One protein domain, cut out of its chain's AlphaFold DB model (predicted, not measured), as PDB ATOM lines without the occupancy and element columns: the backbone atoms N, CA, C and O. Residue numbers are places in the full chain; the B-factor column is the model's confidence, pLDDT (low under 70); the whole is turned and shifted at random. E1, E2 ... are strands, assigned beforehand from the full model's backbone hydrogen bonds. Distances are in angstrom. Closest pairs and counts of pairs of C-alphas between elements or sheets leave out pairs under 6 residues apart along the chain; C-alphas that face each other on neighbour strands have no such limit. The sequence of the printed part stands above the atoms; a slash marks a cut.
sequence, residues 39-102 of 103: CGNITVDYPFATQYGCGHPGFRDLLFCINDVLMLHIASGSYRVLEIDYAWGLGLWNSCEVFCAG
ATOM      1  N   CYS A  39     -30.042  -1.024 -29.523       89.62
ATOM      2  CA  CYS A  39     -30.575  -0.506 -30.779       89.62
ATOM      3  C   CYS A  39     -29.768  -1.104 -31.931       89.62
ATOM      4  O   CYS A  39     -28.583  -0.801 -32.082       89.62
ATOM      5  N   GLY A  40     -30.389  -2.000 -32.702       91.00
ATOM      6  CA  GLY A  40     -29.661  -2.831 -33.655       91.00
ATOM      7  C   GLY A  40     -28.581  -3.658 -32.964       91.00
ATOM      8  O   GLY A  40     -28.897  -4.537 -32.168       91.00
ATOM      9  N   ASN A  41     -27.317  -3.353 -33.262       91.75
ATOM     10  CA  ASN A  41     -26.147  -4.059 -32.731       91.75
ATOM     11  C   ASN A  41     -25.396  -3.282 -31.629       91.75
ATOM     12  O   ASN A  41     -24.316  -3.700 -31.225       91.75
ATOM     13  N   ILE A  42     -25.927  -2.141 -31.181       90.25
ATOM     14  CA  ILE A  42     -25.307  -1.292 -30.154       90.25
ATOM     15  C   ILE A  42     -26.062  -1.489 -28.842       90.25
ATOM     16  O   ILE A  42     -27.285  -1.333 -28.814       90.25
ATOM     17  N   THR A  43     -25.349  -1.810 -27.763       89.94
ATOM     18  CA  THR A  43     -25.908  -1.848 -26.407       89.94
ATOM     19  C   THR A  43     -26.074  -0.430 -25.870       89.94
ATOM     20  O   THR A  43     -25.207   0.424 -26.040       89.94
ATOM     21  N   VAL A  44     -27.226  -0.170 -25.264       88.62
ATOM     22  CA  VAL A  44     -27.598   1.115 -24.679       88.62
ATOM     23  C   VAL A  44     -27.951   0.876 -23.219       88.62
ATOM     24  O   VAL A  44     -29.075   0.508 -22.881       88.62
ATOM     25  N   ASP A  45     -26.963   1.095 -22.368       85.00
ATOM     26  CA  ASP A  45     -27.057   1.014 -20.919       85.00
ATOM     27  C   ASP A  45     -27.157   2.401 -20.271       85.00
ATOM     28  O   ASP A  45     -26.825   3.435 -20.870       85.00
ATOM     29  N   TYR A  46     -27.602   2.407 -19.010       80.94
ATOM     30  CA  TYR A  46     -27.661   3.602 -18.167       80.94
ATOM     31  C   TYR A  46     -26.305   4.338 -18.179       80.94
ATOM     32  O   TYR A  46     -25.274   3.683 -18.038       80.94
ATOM     33  N   PRO A  47     -26.262   5.679 -18.311       80.38
ATOM     34  CA  PRO A  47     -27.349   6.659 -18.179       80.38
ATOM     35  C   PRO A  47     -28.186   6.885 -19.445       80.38
ATOM     36  O   PRO A  47     -29.138   7.667 -19.412       80.38
ATOM     37  N   PHE A  48     -27.860   6.228 -20.554       86.62
ATOM     38  CA  PHE A  48     -28.560   6.401 -21.819       86.62
ATOM     39  C   PHE A  48     -29.782   5.490 -21.915       86.62
ATOM     40  O   PHE A  48     -29.866   4.444 -21.274       86.62
ATOM     41  N   ALA A  49     -30.753   5.899 -22.726       83.69
ATOM     42  CA  ALA A  49     -31.885   5.067 -23.097       83.69
ATOM     43  C   ALA A  49     -32.531   5.593 -24.376       83.69
ATOM     44  O   ALA A  49     -32.443   6.778 -24.685       83.69
ATOM     45  N   THR A  50     -33.226   4.711 -25.090       81.38
ATOM     46  CA  THR A  50     -33.981   5.060 -26.305       81.38
ATOM     47  C   THR A  50     -35.493   5.064 -26.083       81.38
ATOM     48  O   THR A  50     -36.251   5.306 -27.018       81.38
ATOM     49  N   GLN A  51     -35.950   4.695 -24.885       78.00
ATOM     50  CA  GLN A  51     -37.367   4.620 -24.546       78.00
ATOM     51  C   GLN A  51     -37.732   5.613 -23.453       78.00
ATOM     52  O   GLN A  51     -36.979   5.847 -22.506       78.00
ATOM     53  N   TYR A  52     -38.937   6.158 -23.583       75.94
ATOM     54  CA  TYR A  52     -39.516   7.040 -22.587       75.94
ATOM     55  C   TYR A  52     -39.649   6.323 -21.237       75.94
ATOM     56  O   TYR A  52     -40.138   5.200 -21.172       75.94
ATOM     57  N   GLY A  53     -39.226   6.987 -20.159       77.94
ATOM     58  CA  GLY A  53     -39.250   6.427 -18.802       77.94
ATOM     59  C   GLY A  53     -38.020   5.590 -18.430       77.94
ATOM     60  O   GLY A  53     -37.926   5.152 -17.286       77.94
ATOM     61  N   CYS A  54     -37.074   5.411 -19.358       79.75
ATOM     62  CA  CYS A  54     -35.806   4.719 -19.141       79.75
ATOM     63  C   CYS A  54     -34.627   5.704 -19.197       79.75
ATOM     64  O   CYS A  54     -34.711   6.752 -19.838       79.75
ATOM     65  N   GLY A  55     -33.513   5.340 -18.559       81.69
ATOM     66  CA  GLY A  55     -32.291   6.148 -18.552       81.69
ATOM     67  C   GLY A  55     -32.385   7.399 -17.677       81.69
ATOM     68  O   GLY A  55     -33.319   7.591 -16.898       81.69
ATOM     69  N   HIS A  56     -31.370   8.247 -17.781       83.88
ATOM     70  CA  HIS A  56     -31.273   9.482 -17.022       83.88
ATOM     71  C   HIS A  56     -32.025  10.618 -17.746       83.88
ATOM     72  O   HIS A  56     -31.849  10.796 -18.956       83.88
ATOM     73  N   PRO A  57     -32.840  11.428 -17.041       81.12
ATOM     74  CA  PRO A  57     -33.727  12.418 -17.663       81.12
ATOM     75  C   PRO A  57     -32.989  13.472 -18.497       81.12
ATOM     76  O   PRO A  57     -33.548  13.963 -19.471       81.12
ATOM     77  N   GLY A  58     -31.732  13.781 -18.166       81.62
ATOM     78  CA  GLY A  58     -30.898  14.702 -18.944       81.62
ATOM     79  C   GLY A  58     -30.474  14.186 -20.326       81.62
ATOM     80  O   GLY A  58     -30.078  14.992 -21.160       81.62
ATOM     81  N   PHE A  59     -30.568  12.876 -20.588       79.25
ATOM     82  CA  PHE A  59     -30.140  12.268 -21.857       79.25
ATOM     83  C   PHE A  59     -31.286  11.669 -22.684       79.25
ATOM     84  O   PHE A  59     -31.047  11.177 -23.787       79.25
ATOM     85  N   ARG A  60     -32.530  11.726 -22.187       75.69
ATOM     86  CA  ARG A  60     -33.701  11.091 -22.817       75.69
ATOM     87  C   ARG A  60     -33.977  11.585 -24.240       75.69
ATOM     88  O   ARG A  60     -34.434  10.811 -25.071       75.69
ATOM     89  N   ASP A  61     -33.688  12.855 -24.508       82.62
ATOM     90  CA  ASP A  61     -34.040  13.515 -25.770       82.62
ATOM     91  C   ASP A  61     -32.824  13.681 -26.704       82.62
ATOM     92  O   ASP A  61     -32.891  14.395 -27.704       82.62
ATOM     93  N   LEU A  62     -31.701  13.032 -26.373       86.94
ATOM     94  CA  LEU A  62     -30.468  13.076 -27.164       86.94
ATOM     95  C   LEU A  62     -30.319  11.848 -28.064       86.94
ATOM     96  O   LEU A  62     -29.793  11.972 -29.162       86.94
ATOM     97  N   LEU A  63     -30.759  10.665 -27.624       88.94
ATOM     98  CA  LEU A  63     -30.555   9.406 -28.346       88.94
ATOM     99  C   LEU A  63     -31.874   8.822 -28.852       88.94
ATOM    100  O   LEU A  63     -32.810   8.593 -28.090       88.94
ATOM    101  N   PHE A  64     -31.913   8.497 -30.141       89.31
ATOM    102  CA  PHE A  64     -33.085   7.948 -30.815       89.31
ATOM    103  C   PHE A  64     -32.721   6.683 -31.583       89.31
ATOM    104  O   PHE A  64     -31.719   6.642 -32.293       89.31
ATOM    105  N   CYS A  65     -33.555   5.651 -31.472       89.56
ATOM    106  CA  CYS A  65     -33.413   4.421 -32.247       89.56
ATOM    107  C   CYS A  65     -34.434   4.414 -33.388       89.56
ATOM    108  O   CYS A  65     -35.636   4.342 -33.130       89.56
ATOM    109  N   ILE A  66     -33.977   4.491 -34.639       89.50
ATOM    110  CA  ILE A  66     -34.836   4.534 -35.831       89.50
ATOM    111  C   ILE A  66     -34.396   3.420 -36.781       89.50
ATOM    112  O   ILE A  66     -33.271   3.450 -37.270       89.50
ATOM    113  N   ASN A  67     -35.272   2.446 -37.058       92.06
ATOM    114  CA  ASN A  67     -34.958   1.274 -37.897       92.06
ATOM    115  C   ASN A  67     -33.646   0.577 -37.486       92.06
ATOM    116  O   ASN A  67     -32.784   0.331 -38.325       92.06
ATOM    117  N   ASP A  68     -33.467   0.336 -36.181       91.19
ATOM    118  CA  ASP A  68     -32.262  -0.281 -35.602       91.19
ATOM    119  C   ASP A  68     -30.956   0.515 -35.802       91.19
ATOM    120  O   ASP A  68     -29.858   0.006 -35.578       91.19
ATOM    121  N   VAL A  69     -31.068   1.796 -36.164       92.06
ATOM    122  CA  VAL A  69     -29.952   2.740 -36.213       92.06
ATOM    123  C   VAL A  69     -30.061   3.728 -35.060       92.06
ATOM    124  O   VAL A  69     -31.057   4.444 -34.929       92.06
ATOM    125  N   LEU A  70     -29.012   3.784 -34.241       92.19
ATOM    126  CA  LEU A  70     -28.906   4.727 -33.137       92.19
ATOM    127  C   LEU A  70     -28.413   6.090 -33.645       92.19
ATOM    128  O   LEU A  70     -27.406   6.187 -34.349       92.19
ATOM    129  N   MET A  71     -29.145   7.143 -33.297       92.12
ATOM    130  CA  MET A  71     -28.915   8.518 -33.732       92.12
ATOM    131  C   MET A  71     -28.797   9.429 -32.513       92.12
ATOM    132  O   MET A  71     -29.666   9.411 -31.645       92.12
ATOM    133  N   LEU A  72     -27.742  10.237 -32.473       91.19
ATOM    134  CA  LEU A  72     -27.529  11.285 -31.486       91.19
ATOM    135  C   LEU A  72     -27.981  12.623 -32.076       91.19
ATOM    136  O   LEU A  72     -27.432  13.063 -33.083       91.19
ATOM    137  N   HIS A  73     -28.952  13.277 -31.449       90.69
ATOM    138  CA  HIS A  73     -29.397  14.617 -31.795       90.69
ATOM    139  C   HIS A  73     -28.858  15.621 -30.779       90.69
ATOM    140  O   HIS A  73     -29.189  15.578 -29.597       90.69
ATOM    141  N   ILE A  74     -28.024  16.535 -31.254       89.75
ATOM    142  CA  ILE A  74     -27.475  17.649 -30.481       89.75
ATOM    143  C   ILE A  74     -27.644  18.942 -31.280       89.75
ATOM    144  O   ILE A  74     -28.018  18.921 -32.451       89.75
ATOM    145  N   ALA A  75     -27.339  20.089 -30.672       88.69
ATOM    146  CA  ALA A  75     -27.501  21.396 -31.315       88.69
ATOM    147  C   ALA A  75     -26.751  21.534 -32.658       88.69
ATOM    148  O   ALA A  75     -27.166  22.311 -33.513       88.69
ATOM    149  N   SER A  76     -25.661  20.786 -32.859       87.56
ATOM    150  CA  SER A  76     -24.892  20.794 -34.109       87.56
ATOM    151  C   SER A  76     -25.484  19.916 -35.220       87.56
ATOM    152  O   SER A  76     -25.039  20.008 -36.361       87.56
ATOM    153  N   GLY A  77     -26.485  19.084 -34.917       89.75
ATOM    154  CA  GLY A  77     -27.154  18.213 -35.877       89.75
ATOM    155  C   GLY A  77     -27.428  16.811 -35.340       89.75
ATOM    156  O   GLY A  77     -27.270  16.522 -34.153       89.75
ATOM    157  N   SER A  78     -27.846  15.930 -36.249       90.75
ATOM    158  CA  SER A  78     -28.066  14.511 -35.967       90.75
ATOM    159  C   SER A  78     -26.915  13.676 -36.511       90.75
ATOM    160  O   SER A  78     -26.604  13.751 -37.702       90.75
ATOM    161  N   TYR A  79     -26.325  12.845 -35.660       93.25
ATOM    162  CA  TYR A  79     -25.192  11.992 -35.994       93.25
ATOM    163  C   TYR A  79     -25.540  10.530 -35.773       93.25
ATOM    164  O   TYR A  79     -26.227  10.178 -34.816       93.25
ATOM    165  N   ARG A  80     -25.037   9.655 -36.643       93.00
ATOM    166  CA  ARG A  80     -25.186   8.211 -36.457       93.00
ATOM    167  C   ARG A  80     -24.181   7.736 -35.416       93.00
ATOM    168  O   ARG A  80     -22.981   7.915 -35.611       93.00
ATOM    169  N   VAL A  81     -24.667   7.105 -34.353       92.62
ATOM    170  CA  VAL A  81     -23.808   6.485 -33.342       92.62
ATOM    171  C   VAL A  81     -23.234   5.195 -33.920       92.62
ATOM    172  O   VAL A  81     -23.951   4.399 -34.529       92.62
ATOM    173  N   LEU A  82     -21.925   5.029 -33.777       91.75
ATOM    174  CA  LEU A  82     -21.195   3.835 -34.191       91.75
ATOM    175  C   LEU A  82     -21.040   2.872 -33.018       91.75
ATOM    176  O   LEU A  82     -21.296   1.682 -33.174       91.75
ATOM    177  N   GLU A  83     -20.663   3.407 -31.860       89.62
ATOM    178  CA  GLU A  83     -20.387   2.649 -30.644       89.62
ATOM    179  C   GLU A  83     -20.516   3.564 -29.418       89.62
ATOM    180  O   GLU A  83     -20.389   4.789 -29.531       89.62
ATOM    181  N   ILE A  84     -20.784   2.970 -28.257       88.88
ATOM    182  CA  ILE A  84     -20.762   3.651 -26.962       88.88
ATOM    183  C   ILE A  84     -19.725   2.933 -26.105       88.88
ATOM    184  O   ILE A  84     -19.891   1.748 -25.817       88.88
ATOM    185  N   ASP A  85     -18.682   3.652 -25.699       86.31
ATOM    186  CA  ASP A  85     -17.693   3.122 -24.769       86.31
ATOM    187  C   ASP A  85     -18.105   3.460 -23.338       86.31
ATOM    188  O   ASP A  85     -18.253   4.624 -22.946       86.31
ATOM    189  N   TYR A  86     -18.337   2.401 -22.569       81.00
ATOM    190  CA  TYR A  86     -18.594   2.472 -21.143       81.00
ATOM    191  C   TYR A  86     -17.273   2.171 -20.440       81.00
ATOM    192  O   TYR A  86     -16.879   1.012 -20.355       81.00
ATOM    193  N   ALA A  87     -16.580   3.180 -19.917       76.00
ATOM    194  CA  ALA A  87     -15.332   2.952 -19.198       76.00
ATOM    195  C   ALA A  87     -15.612   2.255 -17.848       76.00
ATOM    196  O   ALA A  87     -15.849   2.898 -16.826       76.00
ATOM    197  N   TRP A  88     -15.606   0.917 -17.828       61.09
ATOM    198  CA  TRP A  88     -15.934   0.099 -16.648       61.09
ATOM    199  C   TRP A  88     -14.729  -0.229 -15.747       61.09
ATOM    200  O   TRP A  88     -14.831  -1.045 -14.831       61.09
ATOM    201  N   GLY A  89     -13.583   0.426 -15.940       58.56
ATOM    202  CA  GLY A  89     -12.391   0.205 -15.123       58.56
ATOM    203  C   GLY A  89     -11.481   1.425 -15.082       58.56
ATOM    204  O   GLY A  89     -11.305   2.090 -16.094       58.56
ATOM    205  N   LEU A  90     -10.865   1.666 -13.916       52.69
ATOM    206  CA  LEU A  90      -9.947   2.775 -13.580       52.69
ATOM    207  C   LEU A  90     -10.603   4.063 -13.052       52.69
ATOM    208  O   LEU A  90     -10.320   5.154 -13.527       52.69
ATOM    209  N   GLY A  91     -11.435   3.965 -12.010       52.00
ATOM    210  CA  GLY A  91     -11.729   5.101 -11.113       52.00
ATOM    211  C   GLY A  91     -12.492   6.294 -11.713       52.00
ATOM    212  O   GLY A  91     -12.849   7.208 -10.975       52.00
ATOM    213  N   LEU A  92     -12.800   6.272 -13.010       53.66
ATOM    214  CA  LEU A  92     -13.629   7.241 -13.717       53.66
ATOM    215  C   LEU A  92     -15.060   6.705 -13.811       53.66
ATOM    216  O   LEU A  92     -15.568   6.441 -14.893       53.66
ATOM    217  N   TRP A  93     -15.729   6.562 -12.665       49.12
ATOM    218  CA  TRP A  93     -17.092   6.014 -12.535       49.12
ATOM    219  C   TRP A  93     -18.197   6.817 -13.258       49.12
ATOM    220  O   TRP A  93     -19.378   6.557 -13.059       49.12
ATOM    221  N   ASN A  94     -17.828   7.801 -14.085       53.38
ATOM    222  CA  ASN A  94     -18.736   8.761 -14.709       53.38
ATOM    223  C   ASN A  94     -18.346   9.112 -16.160       53.38
ATOM    224  O   ASN A  94     -18.811  10.132 -16.667       53.38
ATOM    225  N   SER A  95     -17.452   8.352 -16.804       60.72
ATOM    226  CA  SER A  95     -17.029   8.644 -18.178       60.72
ATOM    227  C   SER A  95     -17.611   7.611 -19.142       60.72
ATOM    228  O   SER A  95     -17.326   6.421 -19.042       60.72
ATOM    229  N   CYS A  96     -18.477   8.074 -20.041       70.50
ATOM    230  CA  CYS A  96     -18.971   7.306 -21.178       70.50
ATOM    231  C   CYS A  96     -18.775   8.163 -22.427       70.50
ATOM    232  O   CYS A  96     -19.152   9.339 -22.424       70.50
ATOM    233  N   GLU A  97     -18.204   7.586 -23.481       80.25
ATOM    234  CA  GLU A  97     -17.923   8.292 -24.732       80.25
ATOM    235  C   GLU A  97     -18.813   7.748 -25.854       80.25
ATOM    236  O   GLU A  97     -18.885   6.544 -26.098       80.25
ATOM    237  N   VAL A  98     -19.532   8.646 -26.537       83.81
ATOM    238  CA  VAL A  98     -20.412   8.291 -27.659       83.81
ATOM    239  C   VAL A  98     -19.684   8.574 -28.967       83.81
ATOM    240  O   VAL A  98     -19.488   9.733 -29.339       83.81
ATOM    241  N   PHE A  99     -19.319   7.523 -29.699       86.88
ATOM    242  CA  PHE A  99     -18.629   7.650 -30.979       86.88
ATOM    243  C   PHE A  99     -19.633   7.856 -32.112       86.88
ATOM    244  O   PHE A  99     -20.494   7.013 -32.372       86.88
ATOM    245  N   CYS A 100     -19.515   8.983 -32.814       87.31
ATOM    246  CA  CYS A 100     -20.431   9.395 -33.873       87.31
ATOM    247  C   CYS A 100     -19.739   9.431 -35.241       87.31
ATOM    248  O   CYS A 100     -18.624   9.932 -35.370       87.31
ATOM    249  N   ALA A 101     -20.424   8.969 -36.287       83.88
ATOM    250  CA  ALA A 101     -19.982   9.166 -37.661       83.88
ATOM    251  C   ALA A 101     -20.246  10.617 -38.097       83.88
ATOM    252  O   ALA A 101     -21.400  11.024 -38.257       83.88
ATOM    253  N   GLY A 102     -19.173  11.385 -38.290       73.38
ATOM    254  CA  GLY A 102     -19.189  12.666 -38.996       73.38
ATOM    255  C   GLY A 102     -18.978  12.470 -40.499       73.38
ATOM    256  O   GLY A 102     -18.425  11.456 -40.923       73.38
TER     257      GLY A 102
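This is residues 39 to 102 of the 103 residues of the protein "GUB_WAK_bind domain-containing protein" of Lotus japonicus (UniProt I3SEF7). Picture one strongly twisted sheet of four strands, zigzagging E1, E2, E3, E4, with a long loop stretch, residues 39 to 62, folded over one side of it. The hairpin of E3 and E4 reaches away from E1 and E2 to a tip near Gly 91. The printed part has 64 residues, with no named helix; its class is all strand, though 26 residues are in named elements, under half. The sheet's order is E1 - E2 - E3 - E4, all antiparallel, a meander, each strand the antiparallel neighbour of the one before. The whole is compact, with a radius of gyration of the C-alphas of 11.7 A and spans of 34 by 28 by 25 A.

Start at C-alpha 39, at (-30.575, -0.506, -30.779), and pass residues 39 to 62, which hold no named element. At C-alpha 63, (-30.555, 9.406, -28.346), E1 begins, residues 63 to 66. Next come E2, residues 69 to 74, 16.2 A long, and E3, residues 77 to 86, 23.2 A long. E4, residues 96 to 101, 16.6 A long, ends at C-alpha 101, (-19.982, 9.166, -37.661).

Look first at the hairpin of E1 and E2, at 142 degrees, where N 64 and O 71 are 2.9 A apart, within hydrogen-bond range. In the hairpin of E2 and E3, at 112 degrees, N 72 and O 79 are 2.8 A apart. E3 bends by 73 degrees at residue 82; its pairing is staggered, with E2 over residues 77 to 80 and with E4 over 80 to 86. In the hairpin of E3 and E4, at 136 degrees, N 82 and O 99 are 2.8 A apart. The edge strands E1 and E4 are apart.

The C-alphas of Asn 67 and Gly 91, the two farthest apart, are 35.7 A from each other. The printed part has no cut and no long link. Mean pLDDT of the printed part is 82.0; residues 88 to 95 are under 70.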